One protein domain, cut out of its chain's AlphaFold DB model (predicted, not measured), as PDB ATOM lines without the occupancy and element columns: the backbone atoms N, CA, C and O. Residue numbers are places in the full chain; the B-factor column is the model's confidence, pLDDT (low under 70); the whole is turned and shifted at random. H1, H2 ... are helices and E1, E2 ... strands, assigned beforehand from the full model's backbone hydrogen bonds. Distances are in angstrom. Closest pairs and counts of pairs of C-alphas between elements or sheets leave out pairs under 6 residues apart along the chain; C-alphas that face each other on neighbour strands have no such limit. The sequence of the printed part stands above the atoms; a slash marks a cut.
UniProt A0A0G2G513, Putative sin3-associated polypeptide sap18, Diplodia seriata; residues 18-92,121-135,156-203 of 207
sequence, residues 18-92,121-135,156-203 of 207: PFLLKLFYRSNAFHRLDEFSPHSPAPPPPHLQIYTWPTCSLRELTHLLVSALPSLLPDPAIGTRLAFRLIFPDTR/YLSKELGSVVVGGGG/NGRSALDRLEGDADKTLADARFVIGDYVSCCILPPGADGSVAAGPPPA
ATOM      1  N   PRO A  18      28.445 -41.089   4.116       94.19
ATOM      2  CA  PRO A  18      29.269 -41.269   5.307       94.19
ATOM      3  C   PRO A  18      28.404 -41.381   6.567       94.19
ATOM      4  O   PRO A  18      27.313 -40.816   6.647       94.19
ATOM      5  N   PHE A  19      28.920 -42.057   7.590       94.62
ATOM      6  CA  PHE A  19      28.332 -42.041   8.927       94.62
ATOM      7  C   PHE A  19      29.031 -41.014   9.820       94.62
ATOM      8  O   PHE A  19      30.159 -40.592   9.558       94.62
ATOM      9  N   LEU A  20      28.360 -40.631  10.905       95.31
ATOM     10  CA  LEU A  20      28.921 -39.752  11.923       95.31
ATOM     11  C   LEU A  20      29.738 -40.558  12.941       95.31
ATOM     12  O   LEU A  20      29.196 -41.394  13.663       95.31
ATOM     13  N   LEU A  21      31.028 -40.262  13.036       95.38
ATOM     14  CA  LEU A  21      31.939 -40.751  14.063       95.38
ATOM     15  C   LEU A  21      32.145 -39.679  15.139       95.38
ATOM     16  O   LEU A  21      32.437 -38.524  14.825       95.38
ATOM     17  N   LYS A  22      32.066 -40.076  16.413       94.94
ATOM     18  CA  LYS A  22      32.496 -39.246  17.547       94.94
ATOM     19  C   LYS A  22      33.886 -39.680  18.004       94.94
ATOM     20  O   LYS A  22      34.047 -40.777  18.542       94.94
ATOM     21  N   LEU A  23      34.869 -38.811  17.785       95.50
ATOM     22  CA  LEU A  23      36.253 -38.988  18.210       95.50
ATOM     23  C   LEU A  23      36.514 -38.161  19.470       95.50
ATOM     24  O   LEU A  23      36.674 -36.945  19.407       95.50
ATOM     25  N   PHE A  24      36.564 -38.820  20.617       95.06
ATOM     26  CA  PHE A  24      36.949 -38.213  21.885       95.06
ATOM     27  C   PHE A  24      38.466 -38.167  21.990       95.06
ATOM     28  O   PHE A  24      39.140 -39.103  21.564       95.06
ATOM     29  N   TYR A  25      39.014 -37.113  22.583       93.94
ATOM     30  CA  TYR A  25      40.463 -36.974  22.726       93.94
ATOM     31  C   TYR A  25      40.847 -36.476  24.117       93.94
ATOM     32  O   TYR A  25      40.080 -35.763  24.769       93.94
ATOM     33  N   ARG A  26      42.029 -36.876  24.588       91.88
ATOM     34  CA  ARG A  26      42.604 -36.434  25.864       91.88
ATOM     35  C   ARG A  26      44.121 -36.576  25.847       91.88
ATOM     36  O   ARG A  26      44.651 -37.515  25.255       91.88
ATOM     37  N   SER A  27      44.808 -35.662  26.521       91.00
ATOM     38  CA  SER A  27      46.257 -35.732  26.717       91.00
ATOM     39  C   SER A  27      46.609 -36.613  27.918       91.00
ATOM     40  O   SER A  27      45.914 -36.598  28.934       91.00
ATOM     41  N   ASN A  28      47.712 -37.350  27.813       88.25
ATOM     42  CA  ASN A  28      48.359 -38.172  28.846       88.25
ATOM     43  C   ASN A  28      47.576 -39.397  29.357       88.25
ATOM     44  O   ASN A  28      48.175 -40.279  29.967       88.25
ATOM     45  N   ALA A  29      46.265 -39.484  29.131       89.12
ATOM     46  CA  ALA A  29      45.446 -40.628  29.527       89.12
ATOM     47  C   ALA A  29      44.183 -40.745  28.664       89.12
ATOM     48  O   ALA A  29      43.742 -39.773  28.057       89.12
ATOM     49  N   PHE A  30      43.555 -41.923  28.663       90.50
ATOM     50  CA  PHE A  30      42.204 -42.087  28.122       90.50
ATOM     51  C   PHE A  30      41.143 -41.518  29.070       90.50
ATOM     52  O   PHE A  30      41.339 -41.466  30.285       90.50
ATOM     53  N   HIS A  31      39.992 -41.149  28.507       89.75
ATOM     54  CA  HIS A  31      38.778 -40.900  29.286       89.75
ATOM     55  C   HIS A  31      38.319 -42.174  29.987       89.75
ATOM     56  O   HIS A  31      38.489 -43.281  29.464       89.75
ATOM     57  N   ARG A  32      37.733 -42.021  31.173       87.38
ATOM     58  CA  ARG A  32      37.168 -43.158  31.893       87.38
ATOM     59  C   ARG A  32      35.842 -43.575  31.256       87.38
ATOM     60  O   ARG A  32      35.125 -42.757  30.688       87.38
ATOM     61  N   LEU A  33      35.498 -44.858  31.363       86.81
ATOM     62  CA  LEU A  33      34.308 -45.420  30.707       86.81
ATOM     63  C   LEU A  33      32.991 -44.850  31.255       86.81
ATOM     64  O   LEU A  33      32.011 -44.765  30.522       86.81
ATOM     65  N   ASP A  34      32.975 -44.423  32.518       83.19
ATOM     66  CA  ASP A  34      31.836 -43.761  33.153       83.19
ATOM     67  C   ASP A  34      31.533 -42.379  32.558       83.19
ATOM     68  O   ASP A  34      30.370 -41.981  32.524       83.19
ATOM     69  N   GLU A  35      32.537 -41.691  32.004       85.50
ATOM     70  CA  GLU A  35      32.372 -40.369  31.380       85.50
ATOM     71  C   GLU A  35      31.574 -40.429  30.065       85.50
ATOM     72  O   GLU A  35      31.027 -39.420  29.623       85.50
ATOM     73  N   PHE A  36      31.467 -41.611  29.448       85.00
ATOM     74  CA  PHE A  36      30.667 -41.832  28.240       85.00
ATOM     75  C   PHE A  36      29.203 -42.176  28.546       85.00
ATOM     76  O   PHE A  36      28.391 -42.252  27.625       85.00
ATOM     77  N   SER A  37      28.851 -42.397  29.819       81.38
ATOM     78  CA  SER A  37      27.488 -42.761  30.197       81.38
ATOM     79  C   SER A  37      26.529 -41.580  30.033       81.38
ATOM     80  O   SER A  37      26.833 -40.490  30.518       81.38
ATOM     81  N   PRO A  38      25.327 -41.773  29.455       74.06
ATOM     82  CA  PRO A  38      24.329 -40.705  29.355       74.06
ATOM     83  C   PRO A  38      23.815 -40.231  30.724       74.06
ATOM     84  O   PRO A  38      23.224 -39.163  30.820       74.06
ATOM     85  N   HIS A  39      24.047 -41.016  31.780       72.00
ATOM     86  CA  HIS A  39      23.700 -40.681  33.162       72.00
ATOM     87  C   HIS A  39      24.864 -40.027  33.922       72.00
ATOM     88  O   HIS A  39      24.765 -39.826  35.132       72.00
ATOM     89  N   SER A  40      25.984 -39.746  33.245       73.81
ATOM     90  CA  SER A  40      27.095 -39.025  33.854       73.81
ATOM     91  C   SER A  40      26.623 -37.622  34.262       73.81
ATOM     92  O   SER A  40      26.009 -36.927  33.451       73.81
ATOM     93  N   PRO A  41      26.900 -37.175  35.499       72.12
ATOM     94  CA  PRO A  41      26.553 -35.827  35.944       72.12
ATOM     95  C   PRO A  41      27.419 -34.741  35.283       72.12
ATOM     96  O   PRO A  41      27.111 -33.556  35.401       72.12
ATOM     97  N   ALA A  42      28.513 -35.126  34.618       78.25
ATOM     98  CA  ALA A  42      29.414 -34.220  33.919       78.25
ATOM     99  C   ALA A  42      29.038 -34.093  32.429       78.25
ATOM    100  O   ALA A  42      28.531 -35.053  31.843       78.25
ATOM    101  N   PRO A  43      29.312 -32.938  31.789       78.81
ATOM    102  CA  PRO A  43      29.157 -32.810  30.346       78.81
ATOM    103  C   PRO A  43      30.035 -33.839  29.613       78.81
ATOM    104  O   PRO A  43      31.087 -34.227  30.131       78.81
ATOM    105  N   PRO A  44      29.631 -34.273  28.404       77.50
ATOM    106  CA  PRO A  44      30.399 -35.242  27.639       77.50
ATOM    107  C   PRO A  44      31.816 -34.714  27.370       77.50
ATOM    108  O   PRO A  44      31.976 -33.513  27.119       77.50
ATOM    109  N   PRO A  45      32.840 -35.587  27.371       86.75
ATOM    110  CA  PRO A  45      34.210 -35.146  27.156       86.75
ATOM    111  C   PRO A  45      34.399 -34.466  25.787       86.75
ATOM    112  O   PRO A  45      33.603 -34.687  24.859       86.75
ATOM    113  N   PRO A  46      35.452 -33.638  25.632       90.00
ATOM    114  CA  PRO A  46      35.722 -32.948  24.379       90.00
ATOM    115  C   PRO A  46      35.887 -33.958  23.239       90.00
ATOM    116  O   PRO A  46      36.609 -34.955  23.357       90.00
ATOM    117  N   HIS A  47      35.171 -33.708  22.145       92.69
ATOM    118  CA  HIS A  47      35.100 -34.617  21.014       92.69
ATOM    119  C   HIS A  47      34.977 -33.877  19.690       92.69
ATOM    120  O   HIS A  47      34.456 -32.766  19.613       92.69
ATOM    121  N   LEU A  48      35.427 -34.549  18.638       93.94
ATOM    122  CA  LEU A  48      35.316 -34.127  17.256       93.94
ATOM    123  C   LEU A  48      34.265 -34.994  16.561       93.94
ATOM    124  O   LEU A  48      34.227 -36.215  16.729       93.94
ATOM    125  N   GLN A  49      33.393 -34.351  15.795       94.75
ATOM    126  CA  GLN A  49      32.376 -35.001  14.979       94.75
ATOM    127  C   GLN A  49      32.871 -35.109  13.535       94.75
ATOM    128  O   GLN A  49      33.050 -34.096  12.865       94.75
ATOM    129  N   ILE A  50      33.123 -36.335  13.076       94.75
ATOM    130  CA  ILE A  50      33.718 -36.620  11.765       94.75
ATOM    131  C   ILE A  50      32.711 -37.389  10.919       94.75
ATOM    132  O   ILE A  50      32.249 -38.448  11.329       94.75
ATOM    133  N   TYR A  51      32.419 -36.907   9.713       94.31
ATOM    134  CA  TYR A  51      31.715 -37.706   8.712       94.31
ATOM    135  C   TYR A  51      32.719 -38.574   7.958       94.31
ATOM    136  O   TYR A  51      33.627 -38.047   7.317       94.31
ATOM    137  N   THR A  52      32.592 -39.895   8.069       94.38
ATOM    138  CA  THR A  52      33.563 -40.832   7.490       94.38
ATOM    139  C   THR A  52      32.946 -42.177   7.089       94.38
ATOM    140  O   THR A  52      31.738 -42.384   7.188       94.38
ATOM    141  N   TRP A  53      33.787 -43.091   6.603       94.62
ATOM    142  CA  TRP A  53      33.433 -44.428   6.126       94.62
ATOM    143  C   TRP A  53      34.187 -45.515   6.904       94.62
ATOM    144  O   TRP A  53      35.194 -45.223   7.550       94.62
ATOM    145  N   PRO A  54      33.776 -46.797   6.806       91.75
ATOM    146  CA  PRO A  54      34.453 -47.886   7.518       91.75
ATOM    147  C   PRO A  54      35.918 -48.067   7.098       91.75
ATOM    148  O   PRO A  54      36.725 -48.584   7.862       91.75
ATOM    149  N   THR A  55      36.272 -47.613   5.893       92.19
ATOM    150  CA  THR A  55      37.640 -47.637   5.357       92.19
ATOM    151  C   THR A  55      38.547 -46.552   5.934       92.19
ATOM    152  O   THR A  55      39.698 -46.452   5.525       92.19
ATOM    153  N   CYS A  56      38.048 -45.709   6.840       94.25
ATOM    154  CA  CYS A  56      38.856 -44.668   7.459       94.25
ATOM    155  C   CYS A  56      39.946 -45.274   8.341       94.25
ATOM    156  O   CYS A  56      39.647 -46.110   9.199       94.25
ATOM    157  N   SER A  57      41.194 -44.868   8.111       95.06
ATOM    158  CA  SER A  57      42.366 -45.378   8.823       95.06
ATOM    159  C   SER A  57      42.754 -44.513  10.019       95.06
ATOM    160  O   SER A  57      42.346 -43.354  10.136       95.06
ATOM    161  N   LEU A  58      43.590 -45.053  10.909       94.81
ATOM    162  CA  LEU A  58      44.155 -44.281  12.019       94.81
ATOM    163  C   LEU A  58      44.991 -43.089  11.540       94.81
ATOM    164  O   LEU A  58      44.989 -42.043  12.193       94.81
ATOM    165  N   ARG A  59      45.647 -43.205  10.380       93.25
ATOM    166  CA  ARG A  59      46.315 -42.089   9.699       93.25
ATOM    167  C   ARG A  59      45.337 -40.973   9.359       93.25
ATOM    168  O   ARG A  59      45.579 -39.831   9.740       93.25
ATOM    169  N   GLU A  60      44.225 -41.301   8.702       93.81
ATOM    170  CA  GLU A  60      43.197 -40.310   8.360       93.81
ATOM    171  C   GLU A  60      42.600 -39.661   9.619       93.81
ATOM    172  O   GLU A  60      42.490 -38.438   9.682       93.81
ATOM    173  N   LEU A  61      42.282 -40.448  10.655       94.19
ATOM    174  CA  LEU A  61      41.770 -39.916  11.926       94.19
ATOM    175  C   LEU A  61      42.767 -38.975  12.608       94.19
ATOM    176  O   LEU A  61      42.371 -37.933  13.129       94.19
ATOM    177  N   THR A  62      44.054 -39.319  12.578       93.06
ATOM    178  CA  THR A  62      45.126 -38.479  13.122       93.06
ATOM    179  C   THR A  62      45.210 -37.162  12.358       93.06
ATOM    180  O   THR A  62      45.171 -36.098  12.969       93.06
ATOM    181  N   HIS A  63      45.239 -37.210  11.024       91.50
ATOM    182  CA  HIS A  63      45.269 -36.010  10.181       91.50
ATOM    183  C   HIS A  63      44.074 -35.094  10.445       91.50
ATOM    184  O   HIS A  63      44.254 -33.890  10.618       91.50
ATOM    185  N   LEU A  64      42.865 -35.651  10.533       92.75
ATOM    186  CA  LEU A  64      41.648 -34.887  10.817       92.75
ATOM    187  C   LEU A  64      41.687 -34.236  12.203       92.75
ATOM    188  O   LEU A  64      41.341 -33.060  12.332       92.75
ATOM    189  N   LEU A  65      42.143 -34.969  13.221       91.62
ATOM    190  CA  LEU A  65      42.255 -34.463  14.587       91.62
ATOM    191  C   LEU A  65      43.227 -33.279  14.671       91.62
ATOM    192  O   LEU A  65      42.867 -32.234  15.209       91.62
ATOM    193  N   VAL A  66      44.430 -33.418  14.106       89.25
ATOM    194  CA  VAL A  66      45.459 -32.364  14.159       89.25
ATOM    195  C   VAL A  66      45.116 -31.180  13.258       89.25
ATOM    196  O   VAL A  66      45.398 -30.036  13.603       89.25
ATOM    197  N   SER A  67      44.482 -31.433  12.112       89.12
ATOM    198  CA  SER A  67      44.036 -30.373  11.204       89.12
ATOM    199  C   SER A  67      42.973 -29.484  11.852       89.12
ATOM    200  O   SER A  67      43.048 -28.259  11.752       89.12
ATOM    201  N   ALA A  68      42.015 -30.089  12.561       89.50
ATOM    202  CA  ALA A  68      40.971 -29.355  13.267       89.50
ATOM    203  C   ALA A  68      41.470 -28.693  14.562       89.50
ATOM    204  O   ALA A  68      40.989 -27.621  14.924       89.50
ATOM    205  N   LEU A  69      42.416 -29.328  15.265       88.19
ATOM    206  CA  LEU A  69      42.932 -28.888  16.562       88.19
ATOM    207  C   LEU A  69      44.473 -28.853  16.552       88.19
ATOM    208  O   LEU A  69      45.120 -29.718  17.143       88.19
ATOM    209  N   PRO A  70      45.088 -27.843  15.914       83.06
ATOM    210  CA  PRO A  70      46.542 -27.780  15.761       83.06
ATOM    211  C   PRO A  70      47.291 -27.564  17.085       83.06
ATOM    212  O   PRO A  70      48.452 -27.937  17.190       83.06
ATOM    213  N   SER A  71      46.637 -27.003  18.107       84.69
ATOM    214  CA  SER A  71      47.209 -26.785  19.446       84.69
ATOM    215  C   SER A  71      47.261 -28.045  20.315       84.69
ATOM    216  O   SER A  71      47.682 -27.985  21.468       84.69
ATOM    217  N   LEU A  72      46.778 -29.174  19.795       83.81
ATOM    218  CA  LEU A  72      46.661 -30.413  20.548       83.81
ATOM    219  C   LEU A  72      47.990 -31.173  20.650       83.81
ATOM    220  O   LEU A  72      48.188 -31.926  21.604       83.81
ATOM    221  N   LEU A  73      48.885 -30.986  19.676       83.38
ATOM    222  CA  LEU A  73      50.211 -31.594  19.687       83.38
ATOM    223  C   LEU A  73      51.242 -30.607  20.238       83.38
ATOM    224  O   LEU A  73      51.135 -29.405  19.983       83.38
ATOM    225  N   PRO A  74      52.244 -31.107  20.979       80.94
ATOM    226  CA  PRO A  74      53.390 -30.298  21.363       80.94
ATOM    227  C   PRO A  74      54.191 -29.878  20.124       80.94
ATOM    228  O   PRO A  74      54.112 -30.515  19.073       80.94
ATOM    229  N   ASP A  75      54.982 -28.817  20.265       75.81
ATOM    230  CA  ASP A  75      56.002 -28.433  19.291       75.81
ATOM    231  C   ASP A  75      57.389 -28.744  19.884       75.81
ATOM    232  O   ASP A  75      57.715 -28.195  20.942       75.81
ATOM    233  N   PRO A  76      58.196 -29.635  19.278       75.19
ATOM    234  CA  PRO A  76      57.925 -30.419  18.071       75.19
ATOM    235  C   PRO A  76      56.936 -31.574  18.304       75.19
ATOM    236  O   PRO A  76      56.951 -32.242  19.336       75.19
ATOM    237  N   ALA A  77      56.118 -31.863  17.289       81.88
ATOM    238  CA  ALA A  77      55.135 -32.952  17.334       81.88
ATOM    239  C   ALA A  77      55.768 -34.349  17.204       81.88
ATOM    240  O   ALA A  77      55.127 -35.357  17.513       81.88
ATOM    241  N   ILE A  78      57.014 -34.412  16.729       84.94
ATOM    242  CA  ILE A  78      57.768 -35.651  16.514       84.94
ATOM    243  C   ILE A  78      57.928 -36.404  17.839       84.94
ATOM    244  O   ILE A  78      58.215 -35.814  18.876       84.94
ATOM    245  N   GLY A  79      57.716 -37.717  17.801       83.75
ATOM    246  CA  GLY A  79      57.742 -38.597  18.966       83.75
ATOM    247  C   GLY A  79      56.430 -38.634  19.757       83.75
ATOM    248  O   GLY A  79      56.291 -39.450  20.669       83.75
ATOM    249  N   THR A  80      55.431 -37.821  19.389       89.50
ATOM    250  CA  THR A  80      54.088 -37.908  19.978       89.50
ATOM    251  C   THR A  80      53.421 -39.211  19.555       89.50
ATOM    252  O   THR A  80      53.285 -39.496  18.363       89.50
ATOM    253  N   ARG A  81      52.939 -39.990  20.525       91.50
ATOM    254  CA  ARG A  81      52.134 -41.190  20.280       91.50
ATOM    255  C   ARG A  81      50.650 -40.868  20.425       91.50
ATOM    256  O   ARG A  81      50.218 -40.366  21.459       91.50
ATOM    257  N   LEU A  82      49.852 -41.230  19.427       93.62
ATOM    258  CA  LEU A  82      48.396 -41.227  19.509       93.62
ATOM    259  C   LEU A  82      47.909 -42.670  19.616       93.62
ATOM    260  O   LEU A  82      48.060 -43.465  18.692       93.62
ATOM    261  N   ALA A  83      47.345 -43.025  20.765       94.50
ATOM    262  CA  ALA A  83      46.779 -44.341  21.016       94.50
ATOM    263  C   ALA A  83      45.255 -44.286  20.913       94.50
ATOM    264  O   ALA A  83      44.612 -43.439  21.530       94.50
ATOM    265  N   PHE A  84      44.664 -45.220  20.180       95.31
ATOM    266  CA  PHE A  84      43.238 -45.260  19.900       95.31
ATOM    267  C   PHE A  84      42.560 -46.463  20.562       95.31
ATOM    268  O   PHE A  84      43.092 -47.578  20.604       95.31
ATOM    269  N   ARG A  85      41.331 -46.251  21.040       94.94
ATOM    270  CA  ARG A  85      40.433 -47.287  21.566       94.94
ATOM    271  C   ARG A  85      39.039 -47.139  20.988       94.94
ATOM    272  O   ARG A  85      38.550 -46.026  20.827       94.94
ATOM    273  N   LEU A  86      38.396 -48.273  20.742       93.88
ATOM    274  CA  LEU A  86      36.960 -48.344  20.519       93.88
ATOM    275  C   LEU A  86      36.253 -48.398  21.862       93.88
ATOM    276  O   LEU A  86      36.621 -49.210  22.711       93.88
ATOM    277  N   ILE A  87      35.249 -47.550  22.035       92.44
ATOM    278  CA  ILE A  87      34.373 -47.512  23.198       92.44
ATOM    279  C   ILE A  87      32.966 -47.845  22.714       92.44
ATOM    280  O   ILE A  87      32.440 -47.165  21.839       92.44
ATOM    281  N   PHE A  88      32.359 -48.885  23.265       90.38
ATOM    282  CA  PHE A  88      31.055 -49.372  22.819       90.38
ATOM    283  C   PHE A  88      30.191 -49.761  24.020       90.38
ATOM    284  O   PHE A  88      30.732 -50.142  25.064       90.38
ATOM    285  N   PRO A  89      28.858 -49.632  23.922       87.12
ATOM    286  CA  PRO A  89      27.968 -50.007  25.009       87.12
ATOM    287  C   PRO A  89      28.035 -51.518  25.274       87.12
ATOM    288  O   PRO A  89      28.055 -52.343  24.360       87.12
ATOM    289  N   ASP A  90      28.050 -51.882  26.549       82.31
ATOM    290  CA  ASP A  90      27.978 -53.250  27.031       82.31
ATOM    291  C   ASP A  90      26.543 -53.773  26.869       82.31
ATOM    292  O   ASP A  90      25.659 -53.530  27.696       82.31
ATOM    293  N   THR A  91      26.318 -54.536  25.803       71.56
ATOM    294  CA  THR A  91      25.032 -55.185  25.533       71.56
ATOM    295  C   THR A  91      24.792 -56.440  26.376       71.56
ATOM    296  O   THR A  91      23.641 -56.847  26.520       71.56
ATOM    297  N   ARG A  92      25.821 -57.037  27.005       66.62
ATOM    298  CA  ARG A  92      25.651 -58.205  27.898       66.62
ATOM    299  C   ARG A  92      25.143 -57.806  29.290       66.62
ATOM    300  O   ARG A  92      24.567 -58.635  29.984       66.62
ATOM    301  N   TYR A 121      29.950 -49.010  29.535       86.56
ATOM    302  CA  TYR A 121      30.731 -49.010  28.305       86.56
ATOM    303  C   TYR A 121      31.912 -49.956  28.472       86.56
ATOM    304  O   TYR A 121      32.454 -50.103  29.567       86.56
ATOM    305  N   LEU A 122      32.298 -50.601  27.382       89.00
ATOM    306  CA  LEU A 122      33.493 -51.420  27.266       89.00
ATOM    307  C   LEU A 122      34.490 -50.697  26.365       89.00
ATOM    308  O   LEU A 122      34.103 -49.944  25.472       89.00
ATOM    309  N   SER A 123      35.778 -50.958  26.582       90.69
ATOM    310  CA  SER A 123      36.833 -50.504  25.679       90.69
ATOM    311  C   SER A 123      37.579 -51.667  25.057       90.69
ATOM    312  O   SER A 123      37.935 -52.621  25.750       90.69
ATOM    313  N   LYS A 124      37.913 -51.527  23.779       91.50
ATOM    314  CA  LYS A 124      38.809 -52.413  23.037       91.50
ATOM    315  C   LYS A 124      39.926 -51.591  22.410       91.50
ATOM    316  O   LYS A 124      39.697 -50.491  21.913       91.50
ATOM    317  N   GLU A 125      41.136 -52.127  22.429       90.75
ATOM    318  CA  GLU A 125      42.274 -51.500  21.764       90.75
ATOM    319  C   GLU A 125      42.060 -51.447  20.246       90.75
ATOM    320  O   GLU A 125      41.741 -52.461  19.616       90.75
ATOM    321  N   LEU A 126      42.204 -50.248  19.676       91.56
ATOM    322  CA  LEU A 126      42.113 -50.027  18.237       91.56
ATOM    323  C   LEU A 126      43.508 -50.074  17.607       91.56
ATOM    324  O   LEU A 126      43.685 -50.774  16.617       91.56
ATOM    325  N   GLY A 127      44.491 -49.407  18.211       92.25
ATOM    326  CA  GLY A 127      45.889 -49.388  17.770       92.25
ATOM    327  C   GLY A 127      46.592 -48.112  18.219       92.25
ATOM    328  O   GLY A 127      45.990 -47.284  18.908       92.25
ATOM    329  N   SER A 128      47.847 -47.916  17.827       93.12
ATOM    330  CA  SER A 128      48.552 -46.655  18.078       93.12
ATOM    331  C   SER A 128      49.400 -46.211  16.895       93.12
ATOM    332  O   SER A 128      49.936 -47.038  16.163       93.12
ATOM    333  N   VAL A 129      49.540 -44.897  16.740       92.81
ATOM    334  CA  VAL A 129      50.425 -44.279  15.752       92.81
ATOM    335  C   VAL A 129      51.433 -43.372  16.438       92.81
ATOM    336  O   VAL A 129      51.146 -42.799  17.491       92.81
ATOM    337  N   VAL A 130      52.611 -43.233  15.842       91.12
ATOM    338  CA  VAL A 130      53.659 -42.319  16.315       91.12
ATOM    339  C   VAL A 130      53.956 -41.305  15.223       91.12
ATOM    340  O   VAL A 130      54.150 -41.677  14.067       91.12
ATOM    341  N   VAL A 131      53.965 -40.026  15.590       89.31
ATOM    342  CA  VAL A 131      54.261 -38.917  14.679       89.31
ATOM    343  C   VAL A 131      55.767 -38.794  14.491       89.31
ATOM    344  O   VAL A 131      56.502 -38.694  15.472       89.31
ATOM    345  N   GLY A 132      56.231 -38.760  13.243       79.62
ATOM    346  CA  GLY A 132      57.650 -38.604  12.924       79.62
ATOM    347  C   GLY A 132      58.519 -39.765  13.409       79.62
ATOM    348  O   GLY A 132      59.673 -39.542  13.768       79.62
ATOM    349  N   GLY A 133      57.962 -40.978  13.462       61.12
ATOM    350  CA  GLY A 133      58.759 -42.180  13.680       61.12
ATOM    351  C   GLY A 133      59.862 -42.302  12.615       61.12
ATOM    352  O   GLY A 133      59.667 -41.876  11.473       61.12
ATOM    353  N   GLY A 134      61.046 -42.753  13.038       50.34
ATOM    354  CA  GLY A 134      62.281 -42.662  12.254       50.34
ATOM    355  C   GLY A 134      62.967 -41.299  12.391       50.34
ATOM    356  O   GLY A 134      63.017 -40.513  11.441       50.34
ATOM    357  N   GLY A 135      63.508 -41.008  13.582       43.31
ATOM    358  CA  GLY A 135      64.375 -39.844  13.793       43.31
ATOM    359  C   GLY A 135      65.535 -39.788  12.780       43.31
ATOM    360  O   GLY A 135      65.830 -40.784  12.117       43.31
ATOM    361  N   ASN A 156      57.755 -28.533  10.530       48.31
ATOM    362  CA  ASN A 156      56.480 -27.997  10.977       48.31
ATOM    363  C   ASN A 156      55.558 -29.195  11.222       48.31
ATOM    364  O   ASN A 156      55.511 -30.092  10.376       48.31
ATOM    365  N   GLY A 157      54.828 -29.221  12.342       54.78
ATOM    366  CA  GLY A 157      54.063 -30.397  12.789       54.78
ATOM    367  C   GLY A 157      53.145 -31.032  11.730       54.78
ATOM    368  O   GLY A 157      52.793 -32.200  11.846       54.78
ATOM    369  N   ARG A 158      52.822 -30.303  10.651       59.09
ATOM    370  CA  ARG A 158      52.152 -30.821   9.451       59.09
ATOM    371  C   ARG A 158      52.983 -31.799   8.609       59.09
ATOM    372  O   ARG A 158      52.447 -32.832   8.251       59.09
ATOM    373  N   SER A 159      54.262 -31.538   8.335       65.81
ATOM    374  CA  SER A 159      55.117 -32.485   7.589       65.81
ATOM    375  C   SER A 159      55.473 -33.724   8.411       65.81
ATOM    376  O   SER A 159      55.722 -34.792   7.861       65.81
ATOM    377  N   ALA A 160      55.458 -33.618   9.743       72.25
ATOM    378  CA  ALA A 160      55.648 -34.773  10.617       72.25
ATOM    379  C   ALA A 160      54.463 -35.762  10.556       72.25
ATOM    380  O   ALA A 160      54.652 -36.958  10.767       72.25
ATOM    381  N   LEU A 161      53.255 -35.288  10.215       79.50
ATOM    382  CA  LEU A 161      52.067 -36.131  10.021       79.50
ATOM    383  C   LEU A 161      52.144 -36.990   8.751       79.50
ATOM    384  O   LEU A 161      51.396 -37.960   8.642       79.50
ATOM    385  N   ASP A 162      53.026 -36.683   7.799       80.38
ATOM    386  CA  ASP A 162      53.226 -37.544   6.627       80.38
ATOM    387  C   ASP A 162      53.916 -38.860   7.033       80.38
ATOM    388  O   ASP A 162      53.594 -39.938   6.523       80.38
ATOM    389  N   ARG A 163      54.787 -38.798   8.048       85.25
ATOM    390  CA  ARG A 163      55.536 -39.932   8.604       85.25
ATOM    391  C   ARG A 163      54.883 -40.465   9.879       85.25
ATOM    392  O   ARG A 163      55.392 -40.274  10.981       85.25
ATOM    393  N   LEU A 164      53.731 -41.119   9.729       88.19
ATOM    394  CA  LEU A 164      53.128 -41.905  10.810       88.19
ATOM    395  C   LEU A 164      53.603 -43.354  10.744       88.19
ATOM    396  O   LEU A 164      53.462 -43.992   9.699       88.19
ATOM    397  N   GLU A 165      54.081 -43.861  11.874       87.88
ATOM    398  CA  GLU A 165      54.427 -45.270  12.087       87.88
ATOM    399  C   GLU A 165      53.384 -45.983  12.962       87.88
ATOM    400  O   GLU A 165      52.500 -45.347  13.541       87.88
ATOM    401  N   GLY A 166      53.513 -47.307  13.098       88.94
ATOM    402  CA  GLY A 166      52.632 -48.147  13.909       88.94
ATOM    403  C   GLY A 166      51.419 -48.643  13.124       88.94
ATOM    404  O   GLY A 166      51.536 -49.044  11.972       88.94
ATOM    405  N   ASP A 167      50.236 -48.592  13.735       92.25
ATOM    406  CA  ASP A 167      48.980 -49.091  13.156       92.25
ATOM    407  C   ASP A 167      48.318 -48.087  12.189       92.25
ATOM    408  O   ASP A 167      47.093 -48.039  12.070       92.25
ATOM    409  N   ALA A 168      49.102 -47.238  11.519       91.81
ATOM    410  CA  ALA A 168      48.605 -46.089  10.758       91.81
ATOM    411  C   ALA A 168      47.588 -46.472   9.665       91.81
ATOM    412  O   ALA A 168      46.619 -45.742   9.442       91.81
ATOM    413  N   ASP A 169      47.771 -47.631   9.035       92.62
ATOM    414  CA  ASP A 169      46.921 -48.108   7.940       92.62
ATOM    415  C   ASP A 169      45.725 -48.946   8.413       92.62
ATOM    416  O   ASP A 169      44.854 -49.293   7.615       92.62
ATOM    417  N   LYS A 170      45.629 -49.236   9.717       92.56
ATOM    418  CA  LYS A 170      44.508 -49.987  10.285       92.56
ATOM    419  C   LYS A 170      43.226 -49.168  10.215       92.56
ATOM    420  O   LYS A 170      43.195 -48.005  10.625       92.56
ATOM    421  N   THR A 171      42.157 -49.787   9.726       94.62
ATOM    422  CA  THR A 171      40.871 -49.122   9.494       94.62
ATOM    423  C   THR A 171      39.847 -49.382  10.597       94.62
ATOM    424  O   THR A 171      39.961 -50.318  11.396       94.62
ATOM    425  N   LEU A 172      38.792 -48.564  10.627       93.50
ATOM    426  CA  LEU A 172      37.623 -48.797  11.483       93.50
ATOM    427  C   LEU A 172      36.975 -50.165  11.195       93.50
ATOM    428  O   LEU A 172      36.568 -50.866  12.125       93.50
ATOM    429  N   ALA A 173      36.931 -50.574   9.923       92.06
ATOM    430  CA  ALA A 173      36.437 -51.882   9.509       92.06
ATOM    431  C   ALA A 173      37.283 -53.031  10.084       92.06
ATOM    432  O   ALA A 173      36.715 -53.975  10.638       92.06
ATOM    433  N   ASP A 174      38.618 -52.928  10.047       90.44
ATOM    434  CA  ASP A 174      39.527 -53.949  10.605       90.44
ATOM    435  C   ASP A 174      39.298 -54.172  12.103       90.44
ATOM    436  O   ASP A 174      39.463 -55.269  12.643       90.44
ATOM    437  N   ALA A 175      38.874 -53.121  12.799       88.81
ATOM    438  CA  ALA A 175      38.599 -53.161  14.222       88.81
ATOM    439  C   ALA A 175      37.191 -53.640  14.587       88.81
ATOM    440  O   ALA A 175      36.933 -53.900  15.771       88.81
ATOM    441  N   ARG A 176      36.332 -53.829  13.574       90.94
ATOM    442  CA  ARG A 176      34.898 -54.128  13.687       90.94
ATOM    443  C   ARG A 176      34.107 -53.000  14.351       90.94
ATOM    444  O   ARG A 176      33.237 -53.276  15.168       90.94
ATOM    445  N   PHE A 177      34.429 -51.754  14.015       92.12
ATOM    446  CA  PHE A 177      33.635 -50.597  14.423       92.12
ATOM    447  C   PHE A 177      32.182 -50.740  13.955       92.12
ATOM    448  O   PHE A 177      31.930 -51.083  12.795       92.12
ATOM    449  N   VAL A 178      31.237 -50.427  14.839       92.06
ATOM    450  CA  VAL A 178      29.806 -50.353  14.540       92.06
ATOM    451  C   VAL A 178      29.327 -48.913  14.709       92.06
ATOM    452  O   VAL A 178      29.761 -48.191  15.601       92.06
ATOM    453  N   ILE A 179      28.409 -48.468  13.847       91.69
ATOM    454  CA  ILE A 179      27.805 -47.135  13.972       91.69
ATOM    455  C   ILE A 179      27.114 -47.029  15.337       91.69
ATOM    456  O   ILE A 179      26.246 -47.834  15.664       91.69
ATOM    457  N   GLY A 180      27.496 -46.015  16.108       89.06
ATOM    458  CA  GLY A 180      27.076 -45.847  17.500       89.06
ATOM    459  C   GLY A 180      28.214 -46.072  18.494       89.06
ATOM    460  O   GLY A 180      28.156 -45.512  19.589       89.06
ATOM    461  N   ASP A 181      29.267 -46.788  18.092       92.62
ATOM    462  CA  ASP A 181      30.520 -46.851  18.837       92.62
ATOM    463  C   ASP A 181      31.220 -45.487  18.811       92.62
ATOM    464  O   ASP A 181      31.066 -44.668  17.894       92.62
ATOM    465  N   TYR A 182      32.042 -45.252  19.824       94.06
ATOM    466  CA  TYR A 182      32.903 -44.085  19.920       94.06
ATOM    467  C   TYR A 182      34.362 -44.487  19.730       94.06
ATOM    468  O   TYR A 182      34.773 -45.599  20.064       94.06
ATOM    469  N   VAL A 183      35.172 -43.558  19.231       95.69
ATOM    470  CA  VAL A 183      36.631 -43.703  19.232       95.69
ATOM    471  C   VAL A 183      37.189 -42.758  20.285       95.69
ATOM    472  O   VAL A 183      36.835 -41.584  20.313       95.69
ATOM    473  N   SER A 184      38.066 -43.255  21.151       94.81
ATOM    474  CA  SER A 184      38.831 -42.436  22.089       94.81
ATOM    475  C   SER A 184      40.295 -42.418  21.671       94.81
ATOM    476  O   SER A 184      40.892 -43.472  21.467       94.81
ATOM    477  N   CYS A 185      40.882 -41.228  21.597       95.38
ATOM    478  CA  CYS A 185      42.284 -40.978  21.297       95.38
ATOM    479  C   CYS A 185      43.000 -40.437  22.541       95.38
ATOM    480  O   CYS A 185      42.635 -39.395  23.081       95.38
ATOM    481  N   CYS A 186      44.029 -41.143  22.992       93.75
ATOM    482  CA  CYS A 186      44.953 -40.693  24.021       93.75
ATOM    483  C   CYS A 186      46.214 -40.157  23.346       93.75
ATOM    484  O   CYS A 186      46.844 -40.864  22.563       93.75
ATOM    485  N   ILE A 187      46.585 -38.926  23.672       93.38
ATOM    486  CA  ILE A 187      47.736 -38.238  23.089       93.38
ATOM    487  C   ILE A 187      48.833 -38.226  24.131       93.38
ATOM    488  O   ILE A 187      48.661 -37.667  25.213       93.38
ATOM    489  N   LEU A 188      49.934 -38.885  23.816       91.44
ATOM    490  CA  LEU A 188      51.083 -39.050  24.684       91.44
ATOM    491  C   LEU A 188      52.238 -38.245  24.078       91.44
ATOM    492  O   LEU A 188      52.802 -38.678  23.069       91.44
ATOM    493  N   PRO A 189      52.551 -37.065  24.641       87.56
ATOM    494  CA  PRO A 189      53.700 -36.269  24.226       87.56
ATOM    495  C   PRO A 189      55.008 -37.075  24.297       87.56
ATOM    496  O   PRO A 189      55.089 -38.027  25.084       87.56
ATOM    497  N   PRO A 190      56.036 -36.698  23.519       86.19
ATOM    498  CA  PRO A 190      57.365 -37.274  23.668       86.19
ATOM    499  C   PRO A 190      57.938 -36.982  25.065       86.19
ATOM    500  O   PRO A 190      57.577 -35.998  25.718       86.19
ATOM    501  N   GLY A 191      58.844 -37.847  25.520       81.81
ATOM    502  CA  GLY A 191      59.637 -37.630  26.725       81.81
ATOM    503  C   GLY A 191      60.544 -36.403  26.602       81.81
ATOM    504  O   GLY A 191      60.790 -35.893  25.510       81.81
ATOM    505  N   ALA A 192      61.074 -35.928  27.732       75.44
ATOM    506  CA  ALA A 192      61.987 -34.778  27.763       75.44
ATOM    507  C   ALA A 192      63.289 -35.012  26.965       75.44
ATOM    508  O   ALA A 192      63.940 -34.066  26.536       75.44
ATOM    509  N   ASP A 193      63.647 -36.277  26.765       71.19
ATOM    510  CA  ASP A 193      64.753 -36.779  25.950       71.19
ATOM    511  C   ASP A 193      64.370 -37.009  24.473       71.19
ATOM    512  O   ASP A 193      65.184 -37.495  23.693       71.19
ATOM    513  N   GLY A 194      63.135 -36.684  24.078       68.00
ATOM    514  CA  GLY A 194      62.590 -36.974  22.750       68.00
ATOM    515  C   GLY A 194      62.159 -38.431  22.563       68.00
ATOM    516  O   GLY A 194      61.793 -38.819  21.452       68.00
ATOM    517  N   SER A 195      62.184 -39.246  23.626       73.75
ATOM    518  CA  SER A 195      61.735 -40.637  23.560       73.75
ATOM    519  C   SER A 195      60.236 -40.727  23.276       73.75
ATOM    520  O   SER A 195      59.431 -39.896  23.704       73.75
ATOM    521  N   VAL A 196      59.829 -41.766  22.551       79.25
ATOM    522  CA  VAL A 196      58.409 -42.025  22.311       79.25
ATOM    523  C   VAL A 196      57.811 -42.631  23.574       79.25
ATOM    524  O   VAL A 196      58.267 -43.680  24.035       79.25
ATOM    525  N   ALA A 197      56.752 -42.018  24.104       77.94
ATOM    526  CA  ALA A 197      56.048 -42.546  25.266       77.94
ATOM    527  C   ALA A 197      55.626 -44.011  25.052       77.94
ATOM    528  O   ALA A 197      55.167 -44.395  23.965       77.94
ATOM    529  N   ALA A 198      55.752 -44.831  26.099       76.06
ATOM    530  CA  ALA A 198      55.243 -46.196  26.079       76.06
ATOM    531  C   ALA A 198      53.733 -46.190  25.796       76.06
ATOM    532  O   ALA A 198      53.003 -45.298  26.238       76.06
ATOM    533  N   GLY A 199      53.266 -47.186  25.042       68.44
ATOM    534  CA  GLY A 199      51.841 -47.357  24.795       68.44
ATOM    535  C   GLY A 199      51.074 -47.477  26.119       68.44
ATOM    536  O   GLY A 199      51.587 -48.057  27.079       68.44
ATOM    537  N   PRO A 200      49.851 -46.932  26.199       67.50
ATOM    538  CA  PRO A 200      49.034 -47.080  27.392       67.50
ATOM    539  C   PRO A 200      48.772 -48.575  27.642       67.50
ATOM    540  O   PRO A 200      48.574 -49.314  26.673       67.50
ATOM    541  N   PRO A 201      48.739 -49.035  28.909       68.00
ATOM    542  CA  PRO A 201      48.562 -50.450  29.221       68.00
ATOM    543  C   PRO A 201      47.285 -50.979  28.558       68.00
ATOM    544  O   PRO A 201      46.312 -50.217  28.463       68.00
ATOM    545  N   PRO A 202      47.255 -52.244  28.100       62.62
ATOM    546  CA  PRO A 202      46.088 -52.798  27.425       62.62
ATOM    547  C   PRO A 202      44.849 -52.611  28.298       62.62
ATOM    548  O   PRO A 202      44.919 -52.693  29.526       62.62
ATOM    549  N   ALA A 203      43.712 -52.314  27.666       60.69
ATOM    550  CA  ALA A 203      42.457 -52.185  28.393       60.69
ATOM    551  C   ALA A 203      42.204 -53.497  29.147       60.69
ATOM    552  O   ALA A 203      42.091 -54.554  28.523       60.69
TER     553      ALA A 203
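Overview. This is residues 18 to 92, 121 to 135 and 156 to 203 of the 207 residues of the protein "Putative sin3-associated polypeptide sap18" of Diplodia seriata (UniProt A0A0G2G513). A strongly twisted sheet of six strands curls round one helix, H2, which packs in its hollow; two one-turn helices, H1 and H3, sit at the margins, and long loops run between the parts. The printed part has 138 residues, with three named helices and six named strands in the order E1 H1 E2 H2 E3 E4 H3 E5 E6. The sheet is mixed, in the order E2 E1 E6 E3 E4 E5. The class is mixed, helices and strands, though under half of the residues are in named elements. The whole is compact, with a radius of gyration of the C-alphas of 14.5 A and spans of 45 by 30 by 26 A.

Along the chain. Find C-alpha 19 at (28.332, -42.041, 8.927); from there E1, residues 19 to 27, runs 26.0 A. Beside it are E2, residues 47 to 52, 15.0 A long, and E6, residues 182 to 188, which runs 19.5 A to C-alpha 188 at (51.083, -39.050, 24.684). Next come E3, residues 81 to 89, 26.2 A, and E4, residues 121 to 131, 29.0 A, which bends by 53 degrees at residue 124. E5 is residues 164 to 166. H2, residues 58 to 68, begins at C-alpha 58 (44.155, -44.281, 12.019) and runs 15.3 A. H1 is residues 33 to 36, and H3 is residues 157 to 160.

Arrangement. Start at E1 and E6, parallel at 28 degrees, with N 185 and O 24 2.7 A apart. Look next at E2, an edge strand antiparallel to E1, where N 21 and O 50 are 2.8 A apart. On the other side of E6 is E3, antiparallel, with N 85 to O 184 at 2.8 A. E4 is antiparallel to E3, with N 82 to O 129 at 2.8 A, and to the edge strand E5, with N 130 to O 165 at 3.1 A. H2 is on one face, making two layers, a helix layer and a sheet; its closest C-alphas to E4 are Leu 58 and Val 129, 7.3 A. E2, H2 and E3 form a split strand-helix-strand unit, two strands of one sheet with a helix between them along the chain and with E1 and E6 between them in the sheet, and its crossover is right-handed. H1 is on the sheet at a height over the sheet of 8.0 A, and H3 only grazes the sheet. In H2 every O i to N i+4 pair is within hydrogen-bond range; H1 and H3 are too short for such a pair.

Size, cuts and confidence. The C-alphas farthest apart, those of Arg 92 and Asn 156, are 46.4 A apart. Residues 93 to 120 and 136 to 155 are not printed, leaving C-alpha gaps of 10.5 A and 14.5 A. The links H2 to E3 and E5 to E6 are long. The pLDDT is under 70 at residues 92, 133 to 135, 156 to 159, 194 and 199 to 203.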